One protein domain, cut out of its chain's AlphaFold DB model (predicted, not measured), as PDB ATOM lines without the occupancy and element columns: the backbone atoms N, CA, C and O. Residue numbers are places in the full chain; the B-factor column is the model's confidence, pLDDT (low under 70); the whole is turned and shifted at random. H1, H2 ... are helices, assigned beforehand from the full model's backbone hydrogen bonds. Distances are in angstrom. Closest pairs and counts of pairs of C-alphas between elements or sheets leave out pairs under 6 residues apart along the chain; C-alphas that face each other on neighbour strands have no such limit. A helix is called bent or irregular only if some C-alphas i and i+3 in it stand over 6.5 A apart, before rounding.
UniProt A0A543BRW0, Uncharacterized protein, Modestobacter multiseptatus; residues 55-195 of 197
ATOM      1  N   ALA A  55      -8.888   7.060 -21.435       39.94
ATOM      2  CA  ALA A  55      -9.894   6.106 -21.876       39.94
ATOM      3  C   ALA A  55     -11.130   6.812 -22.467       39.94
ATOM      4  O   ALA A  55     -11.840   6.179 -23.256       39.94
ATOM      5  N   SER A  56     -11.297   8.107 -22.154       42.22
ATOM      6  CA  SER A  56     -12.408   8.979 -22.529       42.22
ATOM      7  C   SER A  56     -12.527   9.482 -23.951       42.22
ATOM      8  O   SER A  56     -13.477  10.164 -24.322       42.22
ATOM      9  N   GLN A  57     -11.578   9.129 -24.804       41.31
ATOM     10  CA  GLN A  57     -11.617   9.596 -26.187       41.31
ATOM     11  C   GLN A  57     -11.967   8.488 -27.187       41.31
ATOM     12  O   GLN A  57     -12.140   8.762 -28.375       41.31
ATOM     13  N   VAL A  58     -12.117   7.235 -26.743       44.38
ATOM     14  CA  VAL A  58     -12.343   6.081 -27.631       44.38
ATOM     15  C   VAL A  58     -13.827   5.713 -27.692       44.38
ATOM     16  O   VAL A  58     -14.342   5.113 -26.753       44.38
ATOM     17  N   SER A  59     -14.511   6.005 -28.806       45.91
ATOM     18  CA  SER A  59     -15.925   5.625 -28.956       45.91
ATOM     19  C   SER A  59     -16.123   4.100 -28.976       45.91
ATOM     20  O   SER A  59     -15.322   3.350 -29.545       45.91
ATOM     21  N   ILE A  60     -17.224   3.647 -28.370       41.47
ATOM     22  CA  ILE A  60     -17.567   2.235 -28.121       41.47
ATOM     23  C   ILE A  60     -17.550   1.370 -29.391       41.47
ATOM     24  O   ILE A  60     -16.934   0.308 -29.421       41.47
ATOM     25  N   TYR A  61     -18.111   1.879 -30.489       33.41
ATOM     26  CA  TYR A  61     -18.194   1.169 -31.769       33.41
ATOM     27  C   TYR A  61     -16.841   1.061 -32.492       33.41
ATOM     28  O   TYR A  61     -16.621   0.140 -33.273       33.41
ATOM     29  N   LYS A  62     -15.894   1.964 -32.197       40.59
ATOM     30  CA  LYS A  62     -14.512   1.906 -32.705       40.59
ATOM     31  C   LYS A  62     -13.610   1.007 -31.849       40.59
ATOM     32  O   LYS A  62     -12.595   0.524 -32.354       40.59
ATOM     33  N   ARG A  63     -13.976   0.750 -30.582       40.31
ATOM     34  CA  ARG A  63     -13.288  -0.226 -29.715       40.31
ATOM     35  C   ARG A  63     -13.442  -1.644 -30.262       40.31
ATOM     36  O   ARG A  63     -12.430  -2.302 -30.449       40.31
ATOM     37  N   ILE A  64     -14.655  -2.064 -30.626       40.78
ATOM     38  CA  ILE A  64     -14.938  -3.445 -31.070       40.78
ATOM     39  C   ILE A  64     -14.132  -3.826 -32.326       40.78
ATOM     40  O   ILE A  64     -13.512  -4.884 -32.373       40.78
ATOM     41  N   ALA A  65     -14.025  -2.926 -33.311       36.38
ATOM     42  CA  ALA A  65     -13.253  -3.181 -34.534       36.38
ATOM     43  C   ALA A  65     -11.721  -3.222 -34.323       36.38
ATOM     44  O   ALA A  65     -10.986  -3.643 -35.215       36.38
ATOM     45  N   SER A  66     -11.226  -2.801 -33.152       48.53
ATOM     46  CA  SER A  66      -9.795  -2.732 -32.822       48.53
ATOM     47  C   SER A  66      -9.321  -3.865 -31.899       48.53
ATOM     48  O   SER A  66      -8.143  -3.888 -31.542       48.53
ATOM     49  N   LEU A  67     -10.217  -4.775 -31.498       51.53
ATOM     50  CA  LEU A  67      -9.955  -5.801 -30.479       51.53
ATOM     51  C   LEU A  67      -9.636  -7.191 -31.036       51.53
ATOM     52  O   LEU A  67      -9.228  -8.058 -30.273       51.53
ATOM     53  N   LEU A  68      -9.762  -7.416 -32.349       56.50
ATOM     54  CA  LEU A  68      -9.294  -8.673 -32.936       56.50
ATOM     55  C   LEU A  68      -7.786  -8.815 -32.705       56.50
ATOM     56  O   LEU A  68      -7.041  -7.856 -32.923       56.50
ATOM     57  N   ASP A  69      -7.329 -10.016 -32.358       63.09
ATOM     58  CA  ASP A  69      -5.912 -10.323 -32.118       63.09
ATOM     59  C   ASP A  69      -5.005  -9.800 -33.239       63.09
ATOM     60  O   ASP A  69      -3.952  -9.215 -32.983       63.09
ATOM     61  N   ALA A  70      -5.450  -9.930 -34.492       62.78
ATOM     62  CA  ALA A  70      -4.743  -9.414 -35.661       62.78
ATOM     63  C   ALA A  70      -4.643  -7.875 -35.680       62.78
ATOM     64  O   ALA A  70      -3.603  -7.326 -36.043       62.78
ATOM     65  N   GLY A  71      -5.700  -7.170 -35.266       61.56
ATOM     66  CA  GLY A  71      -5.730  -5.708 -35.169       61.56
ATOM     67  C   GLY A  71      -4.838  -5.185 -34.041       61.56
ATOM     68  O   GLY A  71      -4.026  -4.283 -34.265       61.56
ATOM     69  N   ILE A  72      -4.915  -5.808 -32.859       66.19
ATOM     70  CA  ILE A  72      -4.030  -5.520 -31.720       66.19
ATOM     71  C   ILE A  72      -2.570  -5.788 -32.113       66.19
ATOM     72  O   ILE A  72      -1.701  -4.932 -31.924       66.19
ATOM     73  N   GLY A  73      -2.304  -6.943 -32.725       68.38
ATOM     74  CA  GLY A  73      -0.984  -7.343 -33.201       68.38
ATOM     75  C   GLY A  73      -0.396  -6.347 -34.195       68.38
ATOM     76  O   GLY A  73       0.730  -5.885 -34.023       68.38
ATOM     77  N   ALA A  74      -1.168  -5.933 -35.197       65.81
ATOM     78  CA  ALA A  74      -0.701  -4.986 -36.202       65.81
ATOM     79  C   ALA A  74      -0.421  -3.583 -35.618       65.81
ATOM     80  O   ALA A  74       0.583  -2.955 -35.977       65.81
ATOM     81  N   LEU A  75      -1.233  -3.110 -34.663       69.19
ATOM     82  CA  LEU A  75      -0.988  -1.852 -33.943       69.19
ATOM     83  C   LEU A  75       0.310  -1.901 -33.132       69.19
ATOM     84  O   LEU A  75       1.125  -0.972 -33.192       69.19
ATOM     85  N   LEU A  76       0.524  -2.987 -32.387       70.50
ATOM     86  CA  LEU A  76       1.729  -3.165 -31.585       70.50
ATOM     87  C   LEU A  76       2.963  -3.328 -32.488       70.50
ATOM     88  O   LEU A  76       3.991  -2.707 -32.224       70.50
ATOM     89  N   GLN A  77       2.870  -4.092 -33.582       70.56
ATOM     90  CA  GLN A  77       3.989  -4.330 -34.499       70.56
ATOM     91  C   GLN A  77       4.435  -3.022 -35.151       70.56
ATOM     92  O   GLN A  77       5.631  -2.738 -35.245       70.56
ATOM     93  N   ARG A  78       3.479  -2.168 -35.529       68.56
ATOM     94  CA  ARG A  78       3.768  -0.859 -36.117       68.56
ATOM     95  C   ARG A  78       4.305   0.142 -35.094       68.56
ATOM     96  O   ARG A  78       5.178   0.939 -35.437       68.56
ATOM     97  N   ARG A  79       3.865   0.072 -33.830       69.75
ATOM     98  CA  ARG A  79       4.475   0.825 -32.717       69.75
ATOM     99  C   ARG A  79       5.930   0.411 -32.506       69.75
ATOM    100  O   ARG A  79       6.794   1.286 -32.467       69.75
ATOM    101  N   THR A  80       6.196  -0.890 -32.399       70.31
ATOM    102  CA  THR A  80       7.551  -1.424 -32.235       70.31
ATOM    103  C   THR A  80       8.422  -0.988 -33.401       70.31
ATOM    104  O   THR A  80       9.448  -0.358 -33.178       70.31
ATOM    105  N   TRP A  81       7.963  -1.175 -34.639       71.88
ATOM    106  CA  TRP A  81       8.700  -0.738 -35.820       71.88
ATOM    107  C   TRP A  81       8.971   0.773 -35.829       71.88
ATOM    108  O   TRP A  81      10.085   1.195 -36.128       71.88
ATOM    109  N   ARG A  82       8.015   1.619 -35.427       69.88
ATOM    110  CA  ARG A  82       8.259   3.064 -35.277       69.88
ATOM    111  C   ARG A  82       9.393   3.351 -34.286       69.88
ATOM    112  O   ARG A  82      10.220   4.215 -34.564       69.88
ATOM    113  N   GLN A  83       9.423   2.654 -33.153       72.56
ATOM    114  CA  GLN A  83      10.379   2.897 -32.069       72.56
ATOM    115  C   GLN A  83      11.766   2.300 -32.330       72.56
ATOM    116  O   GLN A  83      12.764   2.908 -31.959       72.56
ATOM    117  N   THR A  84      11.838   1.131 -32.963       75.19
ATOM    118  CA  THR A  84      13.074   0.341 -33.068       75.19
ATOM    119  C   THR A  84      13.557   0.154 -34.504       75.19
ATOM    120  O   THR A  84      14.667  -0.319 -34.709       75.19
ATOM    121  N   GLN A  85      12.730   0.494 -35.502       73.75
ATOM    122  CA  GLN A  85      12.929   0.158 -36.921       73.75
ATOM    123  C   GLN A  85      13.084  -1.353 -37.180       73.75
ATOM    124  O   GLN A  85      13.451  -1.760 -38.279       73.75
ATOM    125  N   TYR A  86      12.742  -2.187 -36.195       73.25
ATOM    126  CA  TYR A  86      12.787  -3.639 -36.283       73.25
ATOM    127  C   TYR A  86      11.412  -4.196 -36.652       73.25
ATOM    128  O   TYR A  86      10.396  -3.807 -36.070       73.25
ATOM    129  N   VAL A  87      11.385  -5.121 -37.610       70.88
ATOM    130  CA  VAL A  87      10.189  -5.883 -37.982       70.88
ATOM    131  C   VAL A  87      10.361  -7.295 -37.436       70.88
ATOM    132  O   VAL A  87      11.099  -8.097 -37.999       70.88
ATOM    133  N   ALA A  88       9.704  -7.582 -36.313       70.81
ATOM    134  CA  ALA A  88       9.691  -8.920 -35.733       70.81
ATOM    135  C   ALA A  88       8.864  -9.886 -36.598       70.81
ATOM    136  O   ALA A  88       7.865  -9.475 -37.203       70.81
ATOM    137  N   ALA A  89       9.248 -11.167 -36.607       79.25
ATOM    138  CA  ALA A  89       8.427 -12.233 -37.169       79.25
ATOM    139  C   ALA A  89       7.073 -12.286 -36.442       79.25
ATOM    140  O   ALA A  89       7.016 -12.204 -35.214       79.25
ATOM    141  N   HIS A  90       5.980 -12.397 -37.203       73.81
ATOM    142  CA  HIS A  90       4.625 -12.214 -36.676       73.81
ATOM    143  C   HIS A  90       4.291 -13.178 -35.525       73.81
ATOM    144  O   HIS A  90       3.734 -12.752 -34.522       73.81
ATOM    145  N   GLU A  91       4.688 -14.450 -35.609       76.88
ATOM    146  CA  GLU A  91       4.401 -15.438 -34.559       76.88
ATOM    147  C   GLU A  91       5.098 -15.124 -33.227       76.88
ATOM    148  O   GLU A  91       4.468 -15.134 -32.169       76.88
ATOM    149  N   GLU A  92       6.391 -14.794 -33.262       79.12
ATOM    150  CA  GLU A  92       7.156 -14.400 -32.070       79.12
ATOM    151  C   GLU A  92       6.633 -13.085 -31.487       79.12
ATOM    152  O   GLU A  92       6.569 -12.886 -30.268       79.12
ATOM    153  N   PHE A  93       6.214 -12.189 -32.377       79.75
ATOM    154  CA  PHE A  93       5.593 -10.936 -32.011       79.75
ATOM    155  C   PHE A  93       4.274 -11.162 -31.267       79.75
ATOM    156  O   PHE A  93       4.091 -10.626 -30.177       79.75
ATOM    157  N   MET A  94       3.385 -12.000 -31.797       79.94
ATOM    158  CA  MET A  94       2.124 -12.329 -31.134       79.94
ATOM    159  C   MET A  94       2.374 -13.018 -29.792       79.94
ATOM    160  O   MET A  94       1.833 -12.577 -28.782       79.94
ATOM    161  N   ARG A  95       3.289 -13.996 -29.742       82.19
ATOM    162  CA  ARG A  95       3.639 -14.711 -28.505       82.19
ATOM    163  C   ARG A  95       4.154 -13.783 -27.401       82.19
ATOM    164  O   ARG A  95       3.761 -13.906 -26.241       82.19
ATOM    165  N   SER A  96       5.015 -12.826 -27.744       81.31
ATOM    166  CA  SER A  96       5.535 -11.851 -26.770       81.31
ATOM    167  C   SER A  96       4.470 -10.864 -26.273       81.31
ATOM    168  O   SER A  96       4.592 -10.340 -25.165       81.31
ATOM    169  N   ASN A  97       3.390 -10.664 -27.035       83.00
ATOM    170  CA  ASN A  97       2.298  -9.742 -26.715       83.00
ATOM    171  C   ASN A  97       1.003 -10.431 -26.246       83.00
ATOM    172  O   ASN A  97       0.010  -9.746 -26.010       83.00
ATOM    173  N   GLU A  98       1.003 -11.748 -26.020       84.19
ATOM    174  CA  GLU A  98      -0.171 -12.507 -25.541       84.19
ATOM    175  C   GLU A  98      -0.804 -11.926 -24.267       84.19
ATOM    176  O   GLU A  98      -2.007 -12.029 -24.054       84.19
ATOM    177  N   HIS A  99      -0.006 -11.293 -23.410       81.69
ATOM    178  CA  HIS A  99      -0.492 -10.637 -22.198       81.69
ATOM    179  C   HIS A  99      -1.403  -9.433 -22.487       81.69
ATOM    180  O   HIS A  99      -2.351  -9.204 -21.744       81.69
ATOM    181  N   VAL A 100      -1.147  -8.699 -23.576       82.44
ATOM    182  CA  VAL A 100      -1.983  -7.574 -24.019       82.44
ATOM    183  C   VAL A 100      -3.321  -8.088 -24.541       82.44
ATOM    184  O   VAL A 100      -4.361  -7.517 -24.233       82.44
ATOM    185  N   VAL A 101      -3.295  -9.196 -25.284       80.94
ATOM    186  CA  VAL A 101      -4.508  -9.872 -25.765       80.94
ATOM    187  C   VAL A 101      -5.334 -10.393 -24.585       80.94
ATOM    188  O   VAL A 101      -6.539 -10.173 -24.522       80.94
ATOM    189  N   ALA A 102      -4.682 -11.010 -23.596       82.62
ATOM    190  CA  ALA A 102      -5.343 -11.474 -22.381       82.62
ATOM    191  C   ALA A 102      -5.982 -10.323 -21.581       82.62
ATOM    192  O   ALA A 102      -7.099 -10.469 -21.091       82.62
ATOM    193  N   GLU A 103      -5.296  -9.183 -21.455       84.75
ATOM    194  CA  GLU A 103      -5.845  -7.983 -20.812       84.75
ATOM    195  C   GLU A 103      -7.063  -7.437 -21.572       84.75
ATOM    196  O   GLU A 103      -8.078  -7.134 -20.946       84.75
ATOM    197  N   ALA A 104      -6.997  -7.376 -22.907       79.19
ATOM    198  CA  ALA A 104      -8.106  -6.934 -23.751       79.19
ATOM    199  C   ALA A 104      -9.344  -7.837 -23.608       79.19
ATOM    200  O   ALA A 104     -10.445  -7.331 -23.399       79.19
ATOM    201  N   ALA A 105      -9.161  -9.160 -23.620       82.00
ATOM    202  CA  ALA A 105     -10.250 -10.117 -23.423       82.00
ATOM    203  C   ALA A 105     -10.895 -10.002 -22.027       82.00
ATOM    204  O   ALA A 105     -12.113 -10.091 -21.884       82.00
ATOM    205  N   LEU A 106     -10.093  -9.777 -20.980       85.31
ATOM    206  CA  LEU A 106     -10.609  -9.559 -19.622       85.31
ATOM    207  C   LEU A 106     -11.369  -8.235 -19.498       85.31
ATOM    208  O   LEU A 106     -12.357  -8.179 -18.768       85.31
ATOM    209  N   HIS A 107     -10.924  -7.186 -20.194       84.06
ATOM    210  CA  HIS A 107     -11.623  -5.900 -20.241       84.06
ATOM    211  C   HIS A 107     -12.967  -6.014 -20.961       84.06
ATOM    212  O   HIS A 107     -13.970  -5.500 -20.471       84.06
ATOM    213  N   GLU A 108     -13.012  -6.744 -22.076       80.25
ATOM    214  CA  GLU A 108     -14.260  -7.034 -22.782       80.25
ATOM    215  C   GLU A 108     -15.233  -7.795 -21.880       80.25
ATOM    216  O   GLU A 108     -16.371  -7.361 -21.707       80.25
ATOM    217  N   GLN A 109     -14.759  -8.844 -21.197       83.69
ATOM    218  CA  GLN A 109     -15.573  -9.580 -20.229       83.69
ATOM    219  C   GLN A 109     -16.044  -8.691 -19.063       83.69
ATOM    220  O   GLN A 109     -17.175  -8.832 -18.601       83.69
ATOM    221  N   TRP A 110     -15.200  -7.779 -18.570       85.44
ATOM    222  CA  TRP A 110     -15.570  -6.817 -17.529       85.44
ATOM    223  C   TRP A 110     -16.737  -5.936 -17.987       85.44
ATOM    224  O   TRP A 110     -17.731  -5.806 -17.273       85.44
ATOM    225  N   CYS A 111     -16.646  -5.367 -19.191       83.69
ATOM    226  CA  CYS A 111     -17.715  -4.557 -19.759       83.69
ATOM    227  C   CYS A 111     -18.981  -5.382 -20.032       83.69
ATOM    228  O   CYS A 111     -20.059  -4.947 -19.648       83.69
ATOM    229  N   GLU A 112     -18.870  -6.576 -20.617       83.56
ATOM    230  CA  GLU A 112     -20.015  -7.455 -20.894       83.56
ATOM    231  C   GLU A 112     -20.766  -7.839 -19.610       83.56
ATOM    232  O   GLU A 112     -21.994  -7.791 -19.543       83.56
ATOM    233  N   GLU A 113     -20.036  -8.198 -18.552       83.50
ATOM    234  CA  GLU A 113     -20.660  -8.677 -17.323       83.50
ATOM    235  C   GLU A 113     -21.264  -7.564 -16.459       83.50
ATOM    236  O   GLU A 113     -22.209  -7.846 -15.707       83.50
ATOM    237  N   LEU A 114     -20.711  -6.347 -16.529       82.12
ATOM    238  CA  LEU A 114     -21.069  -5.219 -15.660       82.12
ATOM    239  C   LEU A 114     -21.887  -4.127 -16.360       82.12
ATOM    240  O   LEU A 114     -22.484  -3.299 -15.669       82.12
ATOM    241  N   LEU A 115     -21.949  -4.125 -17.695       80.94
ATOM    242  CA  LEU A 115     -22.704  -3.162 -18.499       80.94
ATOM    243  C   LEU A 115     -23.691  -3.853 -19.466       80.94
ATOM    244  O   LEU A 115     -23.568  -3.687 -20.680       80.94
ATOM    245  N   PRO A 116     -24.696  -4.594 -18.959       71.19
ATOM    246  CA  PRO A 116     -25.650  -5.307 -19.813       71.19
ATOM    247  C   PRO A 116     -26.496  -4.384 -20.716       71.19
ATOM    248  O   PRO A 116     -26.893  -4.804 -21.798       71.19
ATOM    249  N   ASP A 117     -26.694  -3.118 -20.331       70.25
ATOM    250  CA  ASP A 117     -27.673  -2.214 -20.964       70.25
ATOM    251  C   ASP A 117     -27.015  -1.020 -21.685       70.25
ATOM    252  O   ASP A 117     -27.421   0.130 -21.521       70.25
ATOM    253  N   LEU A 118     -25.933  -1.251 -22.434       67.81
ATOM    254  CA  LEU A 118     -25.284  -0.186 -23.220       67.81
ATOM    255  C   LEU A 118     -25.976   0.100 -24.554       67.81
ATOM    256  O   LEU A 118     -25.833   1.197 -25.080       67.81
ATOM    257  N   SER A 119     -26.699  -0.873 -25.111       66.38
ATOM    258  CA  SER A 119     -27.386  -0.728 -26.401       66.38
ATOM    259  C   SER A 119     -28.589   0.210 -26.346       66.38
ATOM    260  O   SER A 119     -29.005   0.721 -27.379       66.38
ATOM    261  N   GLU A 120     -29.156   0.405 -25.156       70.75
ATOM    262  CA  GLU A 120     -30.323   1.262 -24.919       70.75
ATOM    263  C   GLU A 120     -29.936   2.657 -24.405       70.75
ATOM    264  O   GLU A 120     -30.788   3.536 -24.315       70.75
ATOM    265  N   ALA A 121     -28.661   2.865 -24.066       73.50
ATOM    266  CA  ALA A 121     -28.160   4.142 -23.582       73.50
ATOM    267  C   ALA A 121     -27.883   5.103 -24.745       73.50
ATOM    268  O   ALA A 121     -27.416   4.698 -25.815       73.50
ATOM    269  N   GLU A 122     -28.096   6.397 -24.505       79.56
ATOM    270  CA  GLU A 122     -27.669   7.433 -25.442       79.56
ATOM    271  C   GLU A 122     -26.146   7.357 -25.668       79.56
ATOM    272  O   GLU A 122     -25.399   7.030 -24.736       79.56
ATOM    273  N   PRO A 123     -25.639   7.677 -26.875       72.00
ATOM    274  CA  PRO A 123     -24.230   7.478 -27.215       72.00
ATOM    275  C   PRO A 123     -23.239   8.122 -26.234       72.00
ATOM    276  O   PRO A 123     -22.210   7.522 -25.923       72.00
ATOM    277  N   GLU A 124     -23.541   9.318 -25.729       74.62
ATOM    278  CA  GLU A 124     -22.689  10.028 -24.763       74.62
ATOM    279  C   GLU A 124     -22.687   9.353 -23.383       74.62
ATOM    280  O   GLU A 124     -21.641   9.241 -22.741       74.62
ATOM    281  N   GLU A 125     -23.835   8.835 -22.946       75.62
ATOM    282  CA  GLU A 125     -23.955   8.094 -21.690       75.62
ATOM    283  C   GLU A 125     -23.225   6.748 -21.779       75.62
ATOM    284  O   GLU A 125     -22.467   6.386 -20.875       75.62
ATOM    285  N   ALA A 126     -23.395   6.026 -22.889       72.19
ATOM    286  CA  ALA A 126     -22.704   4.766 -23.145       72.19
ATOM    287  C   ALA A 126     -21.177   4.943 -23.114       72.19
ATOM    288  O   ALA A 126     -20.456   4.123 -22.538       72.19
ATOM    289  N   VAL A 127     -20.685   6.039 -23.700       72.19
ATOM    290  CA  VAL A 127     -19.269   6.415 -23.676       72.19
ATOM    291  C   VAL A 127     -18.812   6.705 -22.246       72.19
ATOM    292  O   VAL A 127     -17.897   6.039 -21.768       72.19
ATOM    293  N   SER A 128     -19.499   7.584 -21.515       74.06
ATOM    294  CA  SER A 128     -19.145   7.922 -20.128       74.06
ATOM    295  C   SER A 128     -19.114   6.695 -19.200       74.06
ATOM    296  O   SER A 128     -18.176   6.499 -18.422       74.06
ATOM    297  N   ARG A 129     -20.088   5.783 -19.330       78.56
ATOM    298  CA  ARG A 129     -20.125   4.529 -18.558       78.56
ATOM    299  C   ARG A 129     -18.936   3.626 -18.875       78.56
ATOM    300  O   ARG A 129     -18.312   3.088 -17.961       78.56
ATOM    301  N   LEU A 130     -18.587   3.476 -20.150       76.12
ATOM    302  CA  LEU A 130     -17.407   2.707 -20.539       76.12
ATOM    303  C   LEU A 130     -16.106   3.281 -19.995       76.12
ATOM    304  O   LEU A 130     -15.188   2.522 -19.681       76.12
ATOM    305  N   GLU A 131     -15.980   4.600 -19.958       77.50
ATOM    306  CA  GLU A 131     -14.793   5.279 -19.444       77.50
ATOM    307  C   GLU A 131     -14.597   4.980 -17.971       77.50
ATOM    308  O   GLU A 131     -13.523   4.522 -17.574       77.50
ATOM    309  N   ALA A 132     -15.669   5.147 -17.195       78.19
ATOM    310  CA  ALA A 132     -15.688   4.818 -15.782       78.19
ATOM    311  C   ALA A 132     -15.308   3.347 -15.552       78.19
ATOM    312  O   ALA A 132     -14.444   3.061 -14.722       78.19
ATOM    313  N   GLU A 133     -15.866   2.415 -16.334       83.44
ATOM    314  CA  GLU A 133     -15.499   0.998 -16.227       83.44
ATOM    315  C   GLU A 133     -14.066   0.707 -16.657       83.44
ATOM    316  O   GLU A 133     -13.409  -0.150 -16.075       83.44
ATOM    317  N   THR A 134     -13.547   1.424 -17.652       79.81
ATOM    318  CA  THR A 134     -12.154   1.263 -18.081       79.81
ATOM    319  C   THR A 134     -11.201   1.679 -16.964       79.81
ATOM    320  O   THR A 134     -10.247   0.960 -16.676       79.81
ATOM    321  N   VAL A 135     -11.478   2.802 -16.296       80.12
ATOM    322  CA  VAL A 135     -10.694   3.270 -15.144       80.12
ATOM    323  C   VAL A 135     -10.827   2.305 -13.963       80.12
ATOM    324  O   VAL A 135      -9.833   1.986 -13.312       80.12
ATOM    325  N   ALA A 136     -12.033   1.793 -13.700       83.94
ATOM    326  CA  ALA A 136     -12.261   0.811 -12.644       83.94
ATOM    327  C   ALA A 136     -11.474  -0.485 -12.897       83.94
ATOM    328  O   ALA A 136     -10.783  -0.976 -12.003       83.94
ATOM    329  N   PHE A 137     -11.513  -0.998 -14.126       86.81
ATOM    330  CA  PHE A 137     -10.756  -2.177 -14.528       86.81
ATOM    331  C   PHE A 137      -9.238  -1.957 -14.438       86.81
ATOM    332  O   PHE A 137      -8.525  -2.795 -13.886       86.81
ATOM    333  N   ASP A 138      -8.736  -0.812 -14.911       84.75
ATOM    334  CA  ASP A 138      -7.315  -0.448 -14.811       84.75
ATOM    335  C   ASP A 138      -6.834  -0.401 -13.354       84.75
ATOM    336  O   ASP A 138      -5.746  -0.888 -13.025       84.75
ATOM    337  N   SER A 139      -7.685   0.125 -12.469       85.75
ATOM    338  CA  SER A 139      -7.447   0.147 -11.029       85.75
ATOM    339  C   SER A 139      -7.356  -1.266 -10.455       85.75
ATOM    340  O   SER A 139      -6.399  -1.564  -9.742       85.75
ATOM    341  N   VAL A 140      -8.268  -2.177 -10.824       89.38
ATOM    342  CA  VAL A 140      -8.204  -3.592 -10.410       89.38
ATOM    343  C   VAL A 140      -6.906  -4.240 -10.882       89.38
ATOM    344  O   VAL A 140      -6.225  -4.902 -10.098       89.38
ATOM    345  N   LEU A 141      -6.518  -4.031 -12.141       87.81
ATOM    346  CA  LEU A 141      -5.305  -4.637 -12.683       87.81
ATOM    347  C   LEU A 141      -4.017  -4.105 -12.053       87.81
ATOM    348  O   LEU A 141      -3.037  -4.851 -11.952       87.81
ATOM    349  N   SER A 142      -4.021  -2.835 -11.650       87.50
ATOM    350  CA  SER A 142      -2.873  -2.129 -11.073       87.50
ATOM    351  C   SER A 142      -2.841  -2.168  -9.545       87.50
ATOM    352  O   SER A 142      -1.827  -1.798  -8.946       87.50
ATOM    353  N   ALA A 143      -3.919  -2.621  -8.904       85.62
ATOM    354  CA  ALA A 143      -3.997  -2.755  -7.463       85.62
ATOM    355  C   ALA A 143      -2.907  -3.706  -6.958       85.62
ATOM    356  O   ALA A 143      -2.710  -4.819  -7.460       85.62
ATOM    357  N   LYS A 144      -2.183  -3.249  -5.935       84.44
ATOM    358  CA  LYS A 144      -1.186  -4.066  -5.248       84.44
ATOM    359  C   LYS A 144      -1.903  -5.173  -4.492       84.44
ATOM    360  O   LYS A 144      -2.764  -4.891  -3.662       84.44
ATOM    361  N   ARG A 145      -1.501  -6.416  -4.741       78.06
ATOM    362  CA  ARG A 145      -2.040  -7.593  -4.062       78.06
ATOM    363  C   ARG A 145      -0.958  -8.351  -3.312       78.06
ATOM    364  O   ARG A 145       0.187  -8.457  -3.759       78.06
ATOM    365  N   GLU A 146      -1.351  -8.923  -2.182       68.25
ATOM    366  CA  GLU A 146      -0.539  -9.913  -1.488       68.25
ATOM    367  C   GLU A 146      -0.700 -11.257  -2.199       68.25
ATOM    368  O   GLU A 146      -1.811 -11.743  -2.410       68.25
ATOM    369  N   THR A 147       0.415 -11.853  -2.619       62.50
ATOM    370  CA  THR A 147       0.392 -13.182  -3.240       62.50
ATOM    371  C   THR A 147       0.631 -14.231  -2.153       62.50
ATOM    372  O   THR A 147       1.653 -14.147  -1.463       62.50
ATOM    373  N   PRO A 148      -0.267 -15.219  -1.973       55.75
ATOM    374  CA  PRO A 148      -0.099 -16.248  -0.951       55.75
ATOM    375  C   PRO A 148       1.225 -17.001  -1.140       55.75
ATOM    376  O   PRO A 148       1.497 -17.518  -2.219       55.75
ATOM    377  N   GLY A 149       2.059 -17.059  -0.096       59.72
ATOM    378  CA  GLY A 149       3.316 -17.821  -0.100       59.72
ATOM    379  C   GLY A 149       4.585 -17.047  -0.486       59.72
ATOM    380  O   GLY A 149       5.672 -17.617  -0.401       59.72
ATOM    381  N   VAL A 150       4.502 -15.757  -0.838       60.75
ATOM    382  CA  VAL A 150       5.691 -14.919  -1.095       60.75
ATOM    383  C   VAL A 150       6.043 -14.091   0.148       60.75
ATOM    384  O   VAL A 150       5.190 -13.415   0.723       60.75
ATOM    385  N   LYS A 151       7.308 -14.134   0.596       53.72
ATOM    386  CA  LYS A 151       7.788 -13.384   1.774       53.72
ATOM    387  C   LYS A 151       7.686 -11.858   1.556       53.72
ATOM    388  O   LYS A 151       8.564 -11.249   0.961       53.72
ATOM    389  N   LYS A 152       6.606 -11.266   2.076       49.59
ATOM    390  CA  LYS A 152       6.417  -9.910   2.652       49.59
ATOM    391  C   LYS A 152       6.977  -8.626   1.994       49.59
ATOM    392  O   LYS A 152       6.848  -7.583   2.626       49.59
ATOM    393  N   SER A 153       7.509  -8.594   0.770       47.75
ATOM    394  CA  SER A 153       7.919  -7.292   0.181       47.75
ATOM    395  C   SER A 153       7.661  -7.066  -1.305       47.75
ATOM    396  O   SER A 153       7.813  -5.937  -1.771       47.75
ATOM    397  N   ALA A 154       7.238  -8.075  -2.061       56.12
ATOM    398  CA  ALA A 154       6.932  -7.883  -3.472       56.12
ATOM    399  C   ALA A 154       5.433  -7.597  -3.641       56.12
ATOM    400  O   ALA A 154       4.599  -8.490  -3.509       56.12
ATOM    401  N   SER A 155       5.085  -6.331  -3.892       60.03
ATOM    402  CA  SER A 155       3.732  -5.976  -4.320       60.03
ATOM    403  C   SER A 155       3.570  -6.382  -5.779       60.03
ATOM    404  O   SER A 155       4.143  -5.738  -6.660       60.03
ATOM    405  N   PHE A 156       2.816  -7.445  -6.030       78.44
ATOM    406  CA  PHE A 156       2.466  -7.854  -7.385       78.44
ATOM    407  C   PHE A 156       1.154  -7.194  -7.793       78.44
ATOM    408  O   PHE A 156       0.345  -6.816  -6.945       78.44
ATOM    409  N   THR A 157       0.958  -7.039  -9.094       89.12
ATOM    410  CA  THR A 157      -0.289  -6.562  -9.692       89.12
ATOM    411  C   THR A 157      -0.754  -7.608 -10.696       89.12
ATOM    412  O   THR A 157       0.070  -8.344 -11.250       89.12
ATOM    413  N   TYR A 158      -2.060  -7.689 -10.957       88.62
ATOM    414  CA  TYR A 158      -2.560  -8.607 -11.984       88.62
ATOM    415  C   TYR A 158      -1.937  -8.305 -13.346       88.62
ATOM    416  O   TYR A 158      -1.571  -9.235 -14.057       88.62
ATOM    417  N   ARG A 159      -1.724  -7.025 -13.672       87.69
ATOM    418  CA  ARG A 159      -1.035  -6.617 -14.904       87.69
ATOM    419  C   ARG A 159       0.376  -7.198 -15.014       87.69
ATOM    420  O   ARG A 159       0.736  -7.744 -16.054       87.69
ATOM    421  N   ALA A 160       1.169  -7.119 -13.944       86.81
ATOM    422  CA  ALA A 160       2.517  -7.687 -13.935       86.81
ATOM    423  C   ALA A 160       2.497  -9.218 -14.071       86.81
ATOM    424  O   ALA A 160       3.340  -9.795 -14.754       86.81
ATOM    425  N   ASP A 161       1.514  -9.882 -13.463       88.50
ATOM    426  CA  ASP A 161       1.384 -11.337 -13.535       88.50
ATOM    427  C   ASP A 161       0.813 -11.835 -14.870       88.50
ATOM    428  O   ASP A 161       1.137 -12.944 -15.284       88.50
ATOM    429  N   LEU A 162       0.009 -11.030 -15.570       86.62
ATOM    430  CA  LEU A 162      -0.425 -11.318 -16.941       86.62
ATOM    431  C   LEU A 162       0.752 -11.251 -17.924       86.62
ATOM    432  O   LEU A 162       0.825 -12.064 -18.851       86.62
ATOM    433  N   ALA A 163       1.690 -10.323 -17.706       86.06
ATOM    434  CA  ALA A 163       2.917 -10.215 -18.495       86.06
ATOM    435  C   ALA A 163       3.856 -11.421 -18.298       86.06
ATOM    436  O   ALA A 163       4.532 -11.837 -19.240       86.06
ATOM    437  N   ASP A 164       3.864 -12.023 -17.105       85.69
ATOM    438  CA  ASP A 164       4.685 -13.192 -16.782       85.69
ATOM    439  C   ASP A 164       4.060 -14.498 -17.310       85.69
ATOM    440  O   ASP A 164       3.012 -14.949 -16.842       85.69
ATOM    441  N   LEU A 165       4.737 -15.154 -18.261       82.81
ATOM    442  CA  LEU A 165       4.295 -16.415 -18.877       82.81
ATOM    443  C   LEU A 165       3.961 -17.511 -17.851       82.81
ATOM    444  O   LEU A 165       2.993 -18.245 -18.040       82.81
ATOM    445  N   GLY A 166       4.728 -17.616 -16.764       84.12
ATOM    446  CA  GLY A 166       4.537 -18.654 -15.752       84.12
ATOM    447  C   GLY A 166       3.339 -18.402 -14.836       84.12
ATOM    448  O   GLY A 166       2.815 -19.342 -14.239       84.12
ATOM    449  N   ARG A 167       2.882 -17.148 -14.718       85.88
ATOM    450  CA  ARG A 167       1.774 -16.754 -13.828       85.88
ATOM    451  C   ARG A 167       0.504 -16.338 -14.568       85.88
ATOM    452  O   ARG A 167      -0.560 -16.300 -13.945       85.88
ATOM    453  N   ARG A 168       0.571 -16.114 -15.883       88.19
ATOM    454  CA  ARG A 168      -0.530 -15.576 -16.692       88.19
ATOM    455  C   ARG A 168      -1.840 -16.333 -16.540       88.19
ATOM    456  O   ARG A 168      -2.865 -15.709 -16.290       88.19
ATOM    457  N   SER A 169      -1.827 -17.662 -16.659       87.06
ATOM    458  CA  SER A 169      -3.063 -18.452 -16.562       87.06
ATOM    459  C   SER A 169      -3.746 -18.273 -15.203       87.06
ATOM    460  O   SER A 169      -4.962 -18.115 -15.139       87.06
ATOM    461  N   ALA A 170      -2.969 -18.265 -14.117       87.62
ATOM    462  CA  ALA A 170      -3.497 -18.065 -12.772       87.62
ATOM    463  C   ALA A 170      -3.996 -16.625 -12.569       87.62
ATOM    464  O   ALA A 170      -5.047 -16.421 -11.960       87.62
ATOM    465  N   ALA A 171      -3.274 -15.634 -13.104       89.62
ATOM    466  CA  ALA A 171      -3.686 -14.234 -13.086       89.62
ATOM    467  C   ALA A 171      -5.011 -14.033 -13.832       89.62
ATOM    468  O   ALA A 171      -5.933 -13.446 -13.277       89.62
ATOM    469  N   TYR A 172      -5.147 -14.609 -15.028       91.25
ATOM    470  CA  TYR A 172      -6.368 -14.556 -15.828       91.25
ATOM    471  C   TYR A 172      -7.572 -15.118 -15.064       91.25
ATOM    472  O   TYR A 172      -8.601 -14.458 -14.930       91.25
ATOM    473  N   SER A 173      -7.443 -16.318 -14.485       91.62
ATOM    474  CA  SER A 173      -8.512 -16.913 -13.673       91.62
ATOM    475  C   SER A 173      -8.865 -16.077 -12.441       91.62
ATOM    476  O   SER A 173     -10.035 -16.004 -12.069       91.62
ATOM    477  N   ALA A 174      -7.873 -15.451 -11.806       90.81
ATOM    478  CA  ALA A 174      -8.096 -14.606 -10.643       90.81
ATOM    479  C   ALA A 174      -8.836 -13.309 -11.007       90.81
ATOM    480  O   ALA A 174      -9.812 -12.986 -10.336       90.81
ATOM    481  N   VAL A 175      -8.472 -12.636 -12.106       92.06
ATOM    482  CA  VAL A 175      -9.205 -11.449 -12.591       92.06
ATOM    483  C   VAL A 175     -10.653 -11.803 -12.938       92.06
ATOM    484  O   VAL A 175     -11.572 -11.087 -12.554       92.06
ATOM    485  N   ARG A 176     -10.904 -12.961 -13.564       93.69
ATOM    486  CA  ARG A 176     -12.283 -13.429 -13.807       93.69
ATOM    487  C   ARG A 176     -13.090 -13.648 -12.531       93.69
ATOM    488  O   ARG A 176     -14.310 -13.508 -12.545       93.69
ATOM    489  N   ARG A 177     -12.443 -14.032 -11.431       92.75
ATOM    490  CA  ARG A 177     -13.118 -14.143 -10.135       92.75
ATOM    491  C   ARG A 177     -13.468 -12.761  -9.584       92.75
ATOM    492  O   ARG A 177     -14.610 -12.593  -9.172       92.75
ATOM    493  N   GLU A 178     -12.544 -11.803  -9.660       92.00
ATOM    494  CA  GLU A 178     -12.798 -10.407  -9.271       92.00
ATOM    495  C   GLU A 178     -13.986  -9.818 -10.041       92.00
ATOM    496  O   GLU A 178     -14.890  -9.270  -9.422       92.00
ATOM    497  N   ILE A 179     -14.064 -10.027 -11.364       92.00
ATOM    498  CA  ILE A 179     -15.211  -9.590 -12.189       92.00
ATOM    499  C   ILE A 179     -16.541 -10.093 -11.599       92.00
ATOM    500  O   ILE A 179     -17.491  -9.331 -11.406       92.00
ATOM    501  N   ARG A 180     -16.614 -11.382 -11.251       92.81
ATOM    502  CA  ARG A 180     -17.837 -11.994 -10.699       92.81
ATOM    503  C   ARG A 180     -18.168 -11.513  -9.290       92.81
ATOM    504  O   ARG A 180     -19.337 -11.531  -8.900       92.81
ATOM    505  N   GLU A 181     -17.157 -11.205  -8.486       92.19
ATOM    506  CA  GLU A 181     -17.335 -10.662  -7.137       92.19
ATOM    507  C   GLU A 181     -17.808  -9.209  -7.204       92.19
ATOM    508  O   GLU A 181     -18.784  -8.856  -6.539       92.19
ATOM    509  N   GLU A 182     -17.226  -8.415  -8.100       91.88
ATOM    510  CA  GLU A 182     -17.646  -7.050  -8.390       91.88
ATOM    511  C   GLU A 182     -19.112  -6.995  -8.824       91.88
ATOM    512  O   GLU A 182     -19.910  -6.235  -8.268       91.88
ATOM    513  N   LYS A 183     -19.497  -7.867  -9.760       89.94
ATOM    514  CA  LYS A 183     -20.881  -7.998 -10.222       89.94
ATOM    515  C   LYS A 183     -21.846  -8.266  -9.070       89.94
ATOM    516  O   LYS A 183     -22.883  -7.612  -8.956       89.94
ATOM    517  N   ARG A 184     -21.497  -9.211  -8.190       89.44
ATOM    518  CA  ARG A 184     -22.300  -9.548  -7.005       89.44
ATOM    519  C   ARG A 184     -22.412  -8.368  -6.045       89.44
ATOM    520  O   ARG A 184     -23.506  -8.094  -5.557       89.44
ATOM    521  N   ARG A 185     -21.314  -7.650  -5.809       90.06
ATOM    522  CA  ARG A 185     -21.286  -6.465  -4.945       90.06
ATOM    523  C   ARG A 185     -22.201  -5.360  -5.470       90.06
ATOM    524  O   ARG A 185     -22.977  -4.798  -4.703       90.06
ATOM    525  N   ARG A 186     -22.168  -5.087  -6.776       87.06
ATOM    526  CA  ARG A 186     -23.056  -4.097  -7.408       87.06
ATOM    527  C   ARG A 186     -24.522  -4.499  -7.301       87.06
ATOM    528  O   ARG A 186     -25.330  -3.685  -6.868       87.06
ATOM    529  N   ALA A 187     -24.846  -5.758  -7.595       86.06
ATOM    530  CA  ALA A 187     -26.209  -6.270  -7.464       86.06
ATOM    531  C   ALA A 187     -26.749  -6.135  -6.028       86.06
ATOM    532  O   ALA A 187     -27.890  -5.713  -5.835       86.06
ATOM    533  N   ALA A 188     -25.920  -6.434  -5.020       86.94
ATOM    534  CA  ALA A 188     -26.282  -6.258  -3.615       86.94
ATOM    535  C   ALA A 188     -26.536  -4.780  -3.265       86.94
ATOM    536  O   ALA A 188     -27.562  -4.461  -2.671       86.94
ATOM    537  N   ASN A 189     -25.659  -3.868  -3.697       83.44
ATOM    538  CA  ASN A 189     -25.823  -2.431  -3.452       83.44
ATOM    539  C   ASN A 189     -27.089  -1.865  -4.112       83.44
ATOM    540  O   ASN A 189     -27.794  -1.056  -3.510       83.44
ATOM    541  N   THR A 190     -27.423  -2.313  -5.326       80.31
ATOM    542  CA  THR A 190     -28.667  -1.921  -6.005       80.31
ATOM    543  C   THR A 190     -29.908  -2.443  -5.278       80.31
ATOM    544  O   THR A 190     -30.917  -1.744  -5.228       80.31
ATOM    545  N   ALA A 191     -29.852  -3.648  -4.702       73.56
ATOM    546  CA  ALA A 191     -30.957  -4.202  -3.920       73.56
ATOM    547  C   ALA A 191     -31.192  -3.415  -2.619       73.56
ATOM    548  O   ALA A 191     -32.337  -3.103  -2.300       73.56
ATOM    549  N   VAL A 192     -30.119  -3.032  -1.919       74.69
ATOM    550  CA  VAL A 192     -30.192  -2.192  -0.709       74.69
ATOM    551  C   VAL A 192     -30.764  -0.809  -1.031       74.69
ATOM    552  O   VAL A 192     -31.655  -0.338  -0.336       74.69
ATOM    553  N   ALA A 193     -30.331  -0.179  -2.127       69.19
ATOM    554  CA  ALA A 193     -30.843   1.132  -2.534       69.19
ATOM    555  C   ALA A 193     -32.345   1.132  -2.890       69.19
ATOM    556  O   ALA A 193     -32.991   2.174  -2.809       69.19
ATOM    557  N   LYS A 194     -32.904  -0.017  -3.293       67.44
ATOM    558  CA  LYS A 194     -34.331  -0.161  -3.625       67.44
ATOM    559  C   LYS A 194     -35.224  -0.433  -2.407       67.44
ATOM    560  O   LYS A 194     -36.420  -0.190  -2.510       67.44
ATOM    561  N   ASN A 195     -34.656  -0.878  -1.282       61.50
ATOM    562  CA  ASN A 195     -35.359  -1.102  -0.012       61.50
ATOM    563  C   ASN A 195     -34.636  -0.379   1.143       61.50
ATOM    564  O   ASN A 195     -34.009  -1.044   1.972       61.50
TER     565      ASN A 195
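AT A GLANCE: This is residues 55 to 195 of the 197 residues of an uncharacterized protein of Modestobacter multiseptatus (UniProt A0A543BRW0). Two long helices, H3 and H6, lie side by side, with H4 crossing H3. Residues 148 to 153 and 188 to 195 stick out. The printed part has 141 residues with six named helices, H1 to H6, and no named strand: all helix. It is only just loose, close to compact, with radius of gyration of the C-alphas 17.5 A, spanning 60 by 46 by 19 A.

IN THESE COORDINATES: Find H1, residues 60 to 64, beginning at C-alpha 60 (-17.567, 2.235, -28.121), then H2, 69 to 84. H3, 90 to 114, is irregular: C-alphas 96 and 99 are 7.7 A apart. After H4, 123 to 142, and H5, 158 to 163, H6, 168 to 194, runs 39.4 A to C-alpha 194 (-34.331, -0.161, -3.625).

HOW THE PARTS SIT: H3 touches H6, the same way at a shallow tilt of 15 degrees; their closest C-alphas, 110 and 179, are 6.0 A apart. Every O i to N i+4 pair is within hydrogen-bond range in H2, H4, H5 and H6; H3 has 19 of 21, H1 0 of 1 but 1 of 2 at i+3.

THE WHOLE: The H4 to H5 link is long. Look for low pLDDT at residues 55 to 75, among others.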